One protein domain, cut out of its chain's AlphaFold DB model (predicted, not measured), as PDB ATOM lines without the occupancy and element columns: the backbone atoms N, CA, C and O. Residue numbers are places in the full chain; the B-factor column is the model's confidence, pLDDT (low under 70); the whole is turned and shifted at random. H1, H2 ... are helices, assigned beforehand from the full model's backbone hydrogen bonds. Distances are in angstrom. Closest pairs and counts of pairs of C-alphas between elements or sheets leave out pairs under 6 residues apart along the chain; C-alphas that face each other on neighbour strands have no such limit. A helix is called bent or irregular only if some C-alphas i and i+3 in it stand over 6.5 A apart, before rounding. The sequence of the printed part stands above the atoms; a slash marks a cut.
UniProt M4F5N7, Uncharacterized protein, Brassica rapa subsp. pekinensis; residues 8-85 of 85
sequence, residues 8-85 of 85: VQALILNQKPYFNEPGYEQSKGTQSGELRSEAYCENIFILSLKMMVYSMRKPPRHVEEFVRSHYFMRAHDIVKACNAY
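This is residues 8 to 85 of the 85 residues of an uncharacterized protein of Brassica rapa subsp. pekinensis (UniProt M4F5N7). One long helix, H3, makes the length of the model; short H2 packs on its residues 36 to 41, and bent H4 folds back from its last residues. The 78 printed residues, all helix in class, have four named helices, H1 to H4 in order, and are loose, with a radius of gyration of the C-alphas of 15.5 A and spans of 43 by 27 by 17 A.

H1, residues 8 to 12, is apart from H3, residues 31 to 57. H2, residues 17 to 20, touches H3, closest at C-alphas 18 and 37, 5.2 A. H4, residues 64 to 84, assigned as one helix by its hydrogen bonds, is bent: C-alphas 73 and 76 are 7.7 A apart. Arm H4a, residues 64 to 73, touches H3's residues 55 to 56 alone, closest at C-alphas 67 and 56, 6.7 A, opposite ways at a steep tilt of 58 degrees. Arm H4b, residues 76 to 84, is near H3. Every O i to N i+4 pair is within hydrogen-bond range in H1, H3, H4a and H4b; H2 is too short for one.

H3 runs 39.5 A from C-alpha 31 at (106.288, 102.294, 114.463) to C-alpha 57 at (110.566, 75.194, 86.010).

The printed part has no cut, and no printed residue is under 70 in pLDDT.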
ATOM      1  N   VAL A   8      90.422  84.199  99.925       96.06
ATOM      2  CA  VAL A   8      91.886  84.021  99.866       96.06
ATOM      3  C   VAL A   8      92.578  85.315  99.431       96.06
ATOM      4  O   VAL A   8      93.558  85.727 100.052       96.06
ATOM      5  N   GLN A   9      92.057  85.986  98.403       93.06
ATOM      6  CA  GLN A   9      92.626  87.246  97.919       93.06
ATOM      7  C   GLN A   9      92.496  88.379  98.944       93.06
ATOM      8  O   GLN A   9      93.429  89.159  99.109       93.06
ATOM      9  N   ALA A  10      91.363  88.462  99.645       92.50
ATOM     10  CA  ALA A  10      91.104  89.540 100.595       92.50
ATOM     11  C   ALA A  10      91.811  89.341 101.944       92.50
ATOM     12  O   ALA A  10      92.310  90.300 102.529       92.50
ATOM     13  N   LEU A  11      91.831  88.109 102.455       94.06
ATOM     14  CA  LEU A  11      92.246  87.826 103.829       94.06
ATOM     15  C   LEU A  11      93.675  87.301 103.913       94.06
ATOM     16  O   LEU A  11      94.373  87.632 104.861       94.06
ATOM     17  N   ILE A  12      94.133  86.526 102.927       94.69
ATOM     18  CA  ILE A  12      95.456  85.887 102.976       94.69
ATOM     19  C   ILE A  12      96.474  86.698 102.172       94.69
ATOM     20  O   ILE A  12      97.498  87.110 102.710       94.69
ATOM     21  N   LEU A  13      96.187  86.974 100.897       94.00
ATOM     22  CA  LEU A  13      97.107  87.644  99.965       94.00
ATOM     23  C   LEU A  13      96.974  89.180  99.999       94.00
ATOM     24  O   LEU A  13      96.864  89.824  98.956       94.00
ATOM     25  N   ASN A  14      96.950  89.763 101.199       94.44
ATOM     26  CA  ASN A  14      96.790  91.207 101.393       94.44
ATOM     27  C   ASN A  14      98.141  91.947 101.519       94.44
ATOM     28  O   ASN A  14      99.203  91.334 101.518       94.44
ATOM     29  N   GLN A  15      98.104  93.283 101.610       93.56
ATOM     30  CA  GLN A  15      99.307  94.131 101.620       93.56
ATOM     31  C   GLN A  15     100.175  94.017 102.881       93.56
ATOM     32  O   GLN A  15     101.355  94.342 102.819       93.56
ATOM     33  N   LYS A  16      99.609  93.618 104.026       95.88
ATOM     34  CA  LYS A  16     100.330  93.543 105.305       95.88
ATOM     35  C   LYS A  16     100.023  92.220 106.016       95.88
ATOM     36  O   LYS A  16      99.431  92.231 107.099       95.88
ATOM     37  N   PRO A  17     100.444  91.082 105.431       96.25
ATOM     38  CA  PRO A  17     100.089  89.748 105.911       96.25
ATOM     39  C   PRO A  17     100.619  89.447 107.317       96.25
ATOM     40  O   PRO A  17     100.056  88.605 108.004       96.25
ATOM     41  N   TYR A  18     101.644  90.169 107.780       97.38
ATOM     42  CA  TYR A  18     102.122  90.115 109.166       97.38
ATOM     43  C   TYR A  18     100.995  90.311 110.195       97.38
ATOM     44  O   TYR A  18     100.970  89.638 111.218       97.38
ATOM     45  N   PHE A  19     100.033  91.196 109.916       97.44
ATOM     46  CA  PHE A  19      98.916  91.466 110.827       97.44
ATOM     47  C   PHE A  19      97.757  90.473 110.692       97.44
ATOM     48  O   PHE A  19      96.729  90.675 111.326       97.44
ATOM     49  N   ASN A  20      97.891  89.430 109.872       95.69
ATOM     50  CA  ASN A  20      96.929  88.328 109.863       95.69
ATOM     51  C   ASN A  20      97.150  87.369 111.042       95.69
ATOM     52  O   ASN A  20      96.298  86.520 111.295       95.69
ATOM     53  N   GLU A  21      98.301  87.464 111.718       95.56
ATOM     54  CA  GLU A  21      98.610  86.649 112.888       95.56
ATOM     55  C   GLU A  21      97.820  87.153 114.109       95.56
ATOM     56  O   GLU A  21      97.931  88.338 114.455       95.56
ATOM     57  N   PRO A  22      97.061  86.276 114.794       94.88
ATOM     58  CA  PRO A  22      96.301  86.656 115.973       94.88
ATOM     59  C   PRO A  22      97.155  87.345 117.041       94.88
ATOM     60  O   PRO A  22      98.173  86.825 117.501       94.88
ATOM     61  N   GLY A  23      96.704  88.518 117.480       94.44
ATOM     62  CA  GLY A  23      97.356  89.322 118.512       94.44
ATOM     63  C   GLY A  23      98.326  90.365 117.959       94.44
ATOM     64  O   GLY A  23      98.740  91.256 118.704       94.44
ATOM     65  N   TYR A  24      98.676  90.319 116.670       96.31
ATOM     66  CA  TYR A  24      99.569  91.317 116.072       96.31
ATOM     67  C   TYR A  24      98.813  92.572 115.632       96.31
ATOM     68  O   TYR A  24      99.426  93.641 115.508       96.31
ATOM     69  N   GLU A  25      97.486  92.491 115.482       94.88
ATOM     70  CA  GLU A  25      96.625  93.591 115.042       94.88
ATOM     71  C   GLU A  25      96.710  94.797 115.983       94.88
ATOM     72  O   GLU A  25      96.638  95.937 115.530       94.88
ATOM     73  N   GLN A  26      96.939  94.554 117.278       94.81
ATOM     74  CA  GLN A  26      97.092  95.604 118.290       94.81
ATOM     75  C   GLN A  26      98.314  96.500 118.042       94.81
ATOM     76  O   GLN A  26      98.342  97.645 118.483       94.81
ATOM     77  N   SER A  27      99.329  95.993 117.335       95.62
ATOM     78  CA  SER A  27     100.545  96.746 117.009       95.62
ATOM     79  C   SER A  27     100.470  97.483 115.669       95.62
ATOM     80  O   SER A  27     101.402  98.213 115.317       95.62
ATOM     81  N   LYS A  28      99.376  97.323 114.917       96.00
ATOM     82  CA  LYS A  28      99.174  97.983 113.626       96.00
ATOM     83  C   LYS A  28      99.144  99.504 113.796       96.00
ATOM     84  O   LYS A  28      98.530 100.018 114.726       96.00
ATOM     85  N   GLY A  29      99.826 100.230 112.912       95.69
ATOM     86  CA  GLY A  29      99.986 101.683 113.011       95.69
ATOM     87  C   GLY A  29     101.028 102.151 114.033       95.69
ATOM     88  O   GLY A  29     101.382 103.329 114.032       95.69
ATOM     89  N   THR A  30     101.569 101.267 114.879       97.88
ATOM     90  CA  THR A  30     102.726 101.607 115.719       97.88
ATOM     91  C   THR A  30     104.009 101.497 114.906       97.88
ATOM     92  O   THR A  30     104.147 100.579 114.101       97.88
ATOM     93  N   GLN A  31     104.997 102.356 115.165       97.88
ATOM     94  CA  GLN A  31     106.288 102.294 114.463       97.88
ATOM     95  C   GLN A  31     106.920 100.894 114.536       97.88
ATOM     96  O   GLN A  31     107.396 100.362 113.542       97.88
ATOM     97  N   SER A  32     106.878 100.265 115.714       97.50
ATOM     98  CA  SER A  32     107.446  98.933 115.929       97.50
ATOM     99  C   SER A  32     106.703  97.835 115.154       97.50
ATOM    100  O   SER A  32     107.337  96.931 114.613       97.50
ATOM    101  N   GLY A  33     105.369  97.899 115.095       98.00
ATOM    102  CA  GLY A  33     104.559  96.951 114.325       98.00
ATOM    103  C   GLY A  33     104.732  97.122 112.819       98.00
ATOM    104  O   GLY A  33     104.845  96.126 112.109       98.00
ATOM    105  N   GLU A  34     104.816  98.363 112.341       97.94
ATOM    106  CA  GLU A  34     105.030  98.659 110.923       97.94
ATOM    107  C   GLU A  34     106.407  98.182 110.441       97.94
ATOM    108  O   GLU A  34     106.470  97.459 109.452       97.94
ATOM    109  N   LEU A  35     107.480  98.430 111.205       97.88
ATOM    110  CA  LEU A  35     108.822  97.917 110.883       97.88
ATOM    111  C   LEU A  35     108.866  96.381 110.799       97.88
ATOM    112  O   LEU A  35     109.520  95.812 109.925       97.88
ATOM    113  N   ARG A  36     108.154  95.681 111.695       97.94
ATOM    114  CA  ARG A  36     108.036  94.213 111.622       97.94
ATOM    115  C   ARG A  36     107.239  93.762 110.402       97.94
ATOM    116  O   ARG A  36     107.595  92.757 109.789       97.94
ATOM    117  N   SER A  37     106.178  94.488 110.057       98.06
ATOM    118  CA  SER A  37     105.366  94.212 108.872       98.06
ATOM    119  C   SER A  37     106.180  94.361 107.587       98.06
ATOM    120  O   SER A  37     106.117  93.481 106.733       98.06
ATOM    121  N   GLU A  38     106.989  95.417 107.480       97.06
ATOM    122  CA  GLU A  38     107.880  95.672 106.342       97.06
ATOM    123  C   GLU A  38     108.911  94.551 106.175       97.06
ATOM    124  O   GLU A  38     108.930  93.900 105.128       97.06
ATOM    125  N   ALA A  39     109.664  94.223 107.231       97.00
ATOM    126  CA  ALA A  39     110.639  93.129 107.205       97.00
ATOM    127  C   ALA A  39     109.995  91.772 106.850       97.00
ATOM    128  O   ALA A  39     110.568  90.954 106.124       97.00
ATOM    129  N   TYR A  40     108.775  91.521 107.334       97.50
ATOM    130  CA  TYR A  40     108.020  90.329 106.956       97.50
ATOM    131  C   TYR A  40     107.661  90.343 105.462       97.50
ATOM    132  O   TYR A  40     107.849  89.334 104.776       97.50
ATOM    133  N   CYS A  41     107.178  91.474 104.938       96.00
ATOM    134  CA  CYS A  41     106.817  91.623 103.528       96.00
ATOM    135  C   CYS A  41     108.023  91.448 102.596       96.00
ATOM    136  O   CYS A  41     107.880  90.795 101.564       96.00
ATOM    137  N   GLU A  42     109.202  91.954 102.964       95.06
ATOM    138  CA  GLU A  42     110.450  91.738 102.215       95.06
ATOM    139  C   GLU A  42     110.774  90.244 102.078       95.06
ATOM    140  O   GLU A  42     111.038  89.743 100.980       95.06
ATOM    141  N   ASN A  43     110.674  89.488 103.175       96.31
ATOM    142  CA  ASN A  43     110.901  88.046 103.134       96.31
ATOM    143  C   ASN A  43     109.853  87.323 102.265       96.31
ATOM    144  O   ASN A  43     110.199  86.467 101.446       96.31
ATOM    145  N   ILE A  44     108.571  87.688 102.393       96.69
ATOM    146  CA  ILE A  44     107.499  87.132 101.553       96.69
ATOM    147  C   ILE A  44     107.713  87.460 100.074       96.69
ATOM    148  O   ILE A  44     107.465  86.601  99.222       96.69
ATOM    149  N   PHE A  45     108.210  88.652  99.743       95.50
ATOM    150  CA  PHE A  45     108.534  89.025  98.369       95.50
ATOM    151  C   PHE A  45     109.608  88.097  97.780       95.50
ATOM    152  O   PHE A  45     109.392  87.493  96.725       95.50
ATOM    153  N   ILE A  46     110.707  87.861  98.503       96.38
ATOM    154  CA  ILE A  46     111.771  86.935  98.073       96.38
ATOM    155  C   ILE A  46     111.228  85.508  97.894       96.38
ATOM    156  O   ILE A  46     111.538  84.835  96.904       96.38
ATOM    157  N   LEU A  47     110.410  85.024  98.834       97.62
ATOM    158  CA  LEU A  47     109.781  83.703  98.734       97.62
ATOM    159  C   LEU A  47     108.825  83.616  97.536       97.62
ATOM    160  O   LEU A  47     108.799  82.590  96.854       97.62
ATOM    161  N   SER A  48     108.112  84.699  97.227       96.19
ATOM    162  CA  SER A  48     107.237  84.786  96.056       96.19
ATOM    163  C   SER A  48     108.039  84.662  94.764       96.19
ATOM    164  O   SER A  48     107.689  83.847  93.913       96.19
ATOM    165  N   LEU A  49     109.167  85.372  94.634       96.50
ATOM    166  CA  LEU A  49     110.058  85.249  93.475       96.50
ATOM    167  C   LEU A  49     110.618  83.828  93.324       96.50
ATOM    168  O   LEU A  49     110.610  83.266  92.226       96.50
ATOM    169  N   LYS A  50     111.045  83.200  94.429       97.38
ATOM    170  CA  LYS A  50     111.483  81.793  94.422       97.38
ATOM    171  C   LYS A  50     110.369  80.866  93.939       97.38
ATOM    172  O   LYS A  50     110.632  79.965  93.141       97.38
ATOM    173  N   MET A  51     109.132  81.105  94.376       97.25
ATOM    174  CA  MET A  51     107.974  80.331  93.937       97.25
ATOM    175  C   MET A  51     107.672  80.540  92.446       97.25
ATOM    176  O   MET A  51     107.374  79.565  91.760       97.25
ATOM    177  N   MET A  52     107.811  81.762  91.918       96.81
ATOM    178  CA  MET A  52     107.669  82.033  90.479       96.81
ATOM    179  C   MET A  52     108.707  81.261  89.655       96.81
ATOM    180  O   MET A  52     108.375  80.637  88.649       96.81
ATOM    181  N   VAL A  53     109.970  81.237  90.095       96.00
ATOM    182  CA  VAL A  53     111.020  80.437  89.440       96.00
ATOM    183  C   VAL A  53     110.697  78.946  89.498       96.00
ATOM    184  O   VAL A  53     110.854  78.238  88.499       96.00
ATOM    185  N   TYR A  54     110.227  78.457  90.645       97.31
ATOM    186  CA  TYR A  54     109.829  77.063  90.803       97.31
ATOM    187  C   TYR A  54     108.674  76.683  89.868       97.31
ATOM    188  O   TYR A  54     108.778  75.687  89.151       97.31
ATOM    189  N   SER A  55     107.605  77.483  89.828       96.94
ATOM    190  CA  SER A  55     106.425  77.211  89.001       96.94
ATOM    191  C   SER A  55     106.733  77.304  87.505       96.94
ATOM    192  O   SER A  55     106.191  76.518  86.738       96.94
ATOM    193  N   MET A  56     107.654  78.176  87.079       95.88
ATOM    194  CA  MET A  56     108.145  78.196  85.695       95.88
ATOM    195  C   MET A  56     108.928  76.927  85.326       95.88
ATOM    196  O   MET A  56     108.777  76.412  84.221       95.88
ATOM    197  N   ARG A  57     109.764  76.412  86.239       96.50
ATOM    198  CA  ARG A  57     110.566  75.194  86.010       96.50
ATOM    199  C   ARG A  57     109.733  73.919  86.061       96.50
ATOM    200  O   ARG A  57     110.031  72.967  85.345       96.50
ATOM    201  N   LYS A  58     108.716  73.890  86.922       96.81
ATOM    202  CA  LYS A  58     107.812  72.755  87.104       96.81
ATOM    203  C   LYS A  58     106.356  73.237  87.125       96.81
ATOM    204  O   LYS A  58     105.750  73.284  88.200       96.81
ATOM    205  N   PRO A  59     105.792  73.597  85.958       96.56
ATOM    206  CA  PRO A  59     104.418  74.072  85.883       96.56
ATOM    207  C   PRO A  59     103.429  73.019  86.408       96.56
ATOM    208  O   PRO A  59     103.622  71.826  86.150       96.56
ATOM    209  N   PRO A  60     102.381  73.417  87.154       94.81
ATOM    210  CA  PRO A  60     101.347  72.488  87.585       94.81
ATOM    211  C   PRO A  60     100.603  71.903  86.382       94.81
ATOM    212  O   PRO A  60     100.384  72.588  85.381       94.81
ATOM    213  N   ARG A  61     100.196  70.636  86.504       96.69
ATOM    214  CA  ARG A  61      99.465  69.942  85.442       96.69
ATOM    215  C   ARG A  61      98.155  70.655  85.118       96.69
ATOM    216  O   ARG A  61      97.472  71.111  86.034       96.69
ATOM    217  N   HIS A  62      97.794  70.668  83.839       97.25
ATOM    218  CA  HIS A  62      96.568  71.260  83.286       97.25
ATOM    219  C   HIS A  62      96.532  72.798  83.241       97.25
ATOM    220  O   HIS A  62      95.523  73.365  82.826       97.25
ATOM    221  N   VAL A  63      97.608  73.482  83.643       96.56
ATOM    222  CA  VAL A  63      97.726  74.955  83.606       96.56
ATOM    223  C   VAL A  63      99.091  75.421  83.083       96.56
ATOM    224  O   VAL A  63      99.489  76.569  83.280       96.56
ATOM    225  N   GLU A  64      99.832  74.548  82.404       97.94
ATOM    226  CA  GLU A  64     101.205  74.802  81.964       97.94
ATOM    227  C   GLU A  64     101.298  75.981  80.987       97.94
ATOM    228  O   GLU A  64     102.198  76.818  81.089       97.94
ATOM    229  N   GLU A  65     100.350  76.072  80.051       97.31
ATOM    230  CA  GLU A  65     100.267  77.187  79.107       97.31
ATOM    231  C   GLU A  65      99.948  78.503  79.816       97.31
ATOM    232  O   GLU A  65     100.589  79.516  79.540       97.31
ATOM    233  N   PHE A  66      99.029  78.479  80.785       97.69
ATOM    234  CA  PHE A  66      98.700  79.658  81.581       97.69
ATOM    235  C   PHE A  66      99.929  80.190  82.322       97.69
ATOM    236  O   PHE A  66     100.206  81.385  82.255       97.69
ATOM    237  N   VAL A  67     100.697  79.312  82.977       97.56
ATOM    238  CA  VAL A  67     101.933  79.688  83.681       97.56
ATOM    239  C   VAL A  67     102.925  80.352  82.727       97.56
ATOM    240  O   VAL A  67     103.437  81.432  83.026       97.56
ATOM    241  N   ARG A  68     103.166  79.745  81.558       96.00
ATOM    242  CA  ARG A  68     104.090  80.289  80.553       96.00
ATOM    243  C   ARG A  68     103.640  81.665  80.066       96.00
ATOM    244  O   ARG A  68     104.427  82.608  80.098       96.00
ATOM    245  N   SER A  69     102.382  81.784  79.648       97.56
ATOM    246  CA  SER A  69     101.823  83.027  79.109       97.56
ATOM    247  C   SER A  69     101.775  84.132  80.162       97.56
ATOM    248  O   SER A  69     102.133  85.271  79.869       97.56
ATOM    249  N   HIS A  70     101.398  83.808  81.402       97.56
ATOM    250  CA  HIS A  70     101.359  84.763  82.506       97.56
ATOM    251  C   HIS A  70     102.733  85.389  82.756       97.56
ATOM    252  O   HIS A  70     102.859  86.613  82.733       97.56
ATOM    253  N   TYR A  71     103.768  84.567  82.952       97.00
ATOM    254  CA  TYR A  71     105.104  85.090  83.234       97.00
ATOM    255  C   TYR A  71     105.741  85.763  82.022       97.00
ATOM    256  O   TYR A  71     106.445  86.751  82.203       97.00
ATOM    257  N   PHE A  72     105.451  85.310  80.799       96.69
ATOM    258  CA  PHE A  72     105.891  86.007  79.592       96.69
ATOM    259  C   PHE A  72     105.308  87.425  79.513       96.69
ATOM    260  O   PHE A  72     106.052  88.390  79.363       96.69
ATOM    261  N   MET A  73     103.990  87.570  79.700       98.19
ATOM    262  CA  MET A  73     103.323  88.877  79.675       98.19
ATOM    263  C   MET A  73     103.754  89.790  80.830       98.19
ATOM    264  O   MET A  73     103.780  91.007  80.675       98.19
ATOM    265  N   ARG A  74     104.078  89.218  81.995       97.62
ATOM    266  CA  ARG A  74     104.435  89.966  83.211       97.62
ATOM    267  C   ARG A  74     105.936  90.140  83.429       97.62
ATOM    268  O   ARG A  74     106.314  90.776  84.406       97.62
ATOM    269  N   ALA A  75     106.789  89.617  82.546       96.31
ATOM    270  CA  ALA A  75     108.237  89.580  82.756       96.31
ATOM    271  C   ALA A  75     108.826  90.963  83.072       96.31
ATOM    272  O   ALA A  75     109.565  91.114  84.043       96.31
ATOM    273  N   HIS A  76     108.451  91.981  82.294       97.44
ATOM    274  CA  HIS A  76     108.932  93.346  82.500       97.44
ATOM    275  C   HIS A  76     108.466  93.931  83.843       97.44
ATOM    276  O   HIS A  76     109.270  94.509  84.571       97.44
ATOM    277  N   ASP A  77     107.192  93.743  84.201       97.38
ATOM    278  CA  ASP A  77     106.636  94.223  85.473       97.38
ATOM    279  C   ASP A  77     107.323  93.561  86.672       97.38
ATOM    280  O   ASP A  77     107.655  94.235  87.645       97.38
ATOM    281  N   ILE A  78     107.577  92.250  86.589       96.12
ATOM    282  CA  ILE A  78     108.251  91.482  87.642       96.12
ATOM    283  C   ILE A  78     109.686  91.981  87.823       96.12
ATOM    284  O   ILE A  78     110.085  92.281  88.944       96.12
ATOM    285  N   VAL A  79     110.452  92.132  86.737       96.00
ATOM    286  CA  VAL A  79     111.833  92.645  86.811       96.00
ATOM    287  C   VAL A  79     111.859  94.074  87.352       96.00
ATOM    288  O   VAL A  79     112.691  94.395  88.198       96.00
ATOM    289  N   LYS A  80     110.925  94.928  86.920       96.94
ATOM    290  CA  LYS A  80     110.794  96.289  87.447       96.94
ATOM    291  C   LYS A  80     110.503  96.286  88.950       96.94
ATOM    292  O   LYS A  80     111.103  97.083  89.663       96.94
ATOM    293  N   ALA A  81     109.628  95.399  89.424       93.94
ATOM    294  CA  ALA A  81     109.346  95.251  90.848       93.94
ATOM    295  C   ALA A  81     110.585  94.785  91.628       93.94
ATOM    296  O   ALA A  81     110.882  95.364  92.665       93.94
ATOM    297  N   CYS A  82     111.350  93.819  91.105       94.00
ATOM    298  CA  CYS A  82     112.600  93.362  91.723       94.00
ATOM    299  C   CYS A  82     113.669  94.455  91.840       94.00
ATOM    300  O   CYS A  82     114.492  94.379  92.736       94.00
ATOM    301  N   ASN A  83     113.691  95.432  90.929       93.44
ATOM    302  CA  ASN A  83     114.647  96.543  90.978       93.44
ATOM    303  C   ASN A  83     114.206  97.679  91.913       93.44
ATOM    304  O   ASN A  83     115.007  98.557  92.222       93.44
ATOM    305  N   ALA A  84     112.919  97.724  92.265       90.50
ATOM    306  CA  ALA A  84     112.345  98.743  93.142       90.50
ATOM    307  C   ALA A  84     112.281  98.299  94.612       90.50
ATOM    308  O   ALA A  84     112.145  99.157  95.481       90.50
ATOM    309  N   TYR A  85     112.327  96.985  94.850       78.38
ATOM    310  CA  TYR A  85     112.438  96.352  96.163       78.38
ATOM    311  C   TYR A  85     113.903  96.212  96.571       78.38
ATOM    312  O   TYR A  85     114.186  96.423  97.768       78.38
TER     313      TYR A  85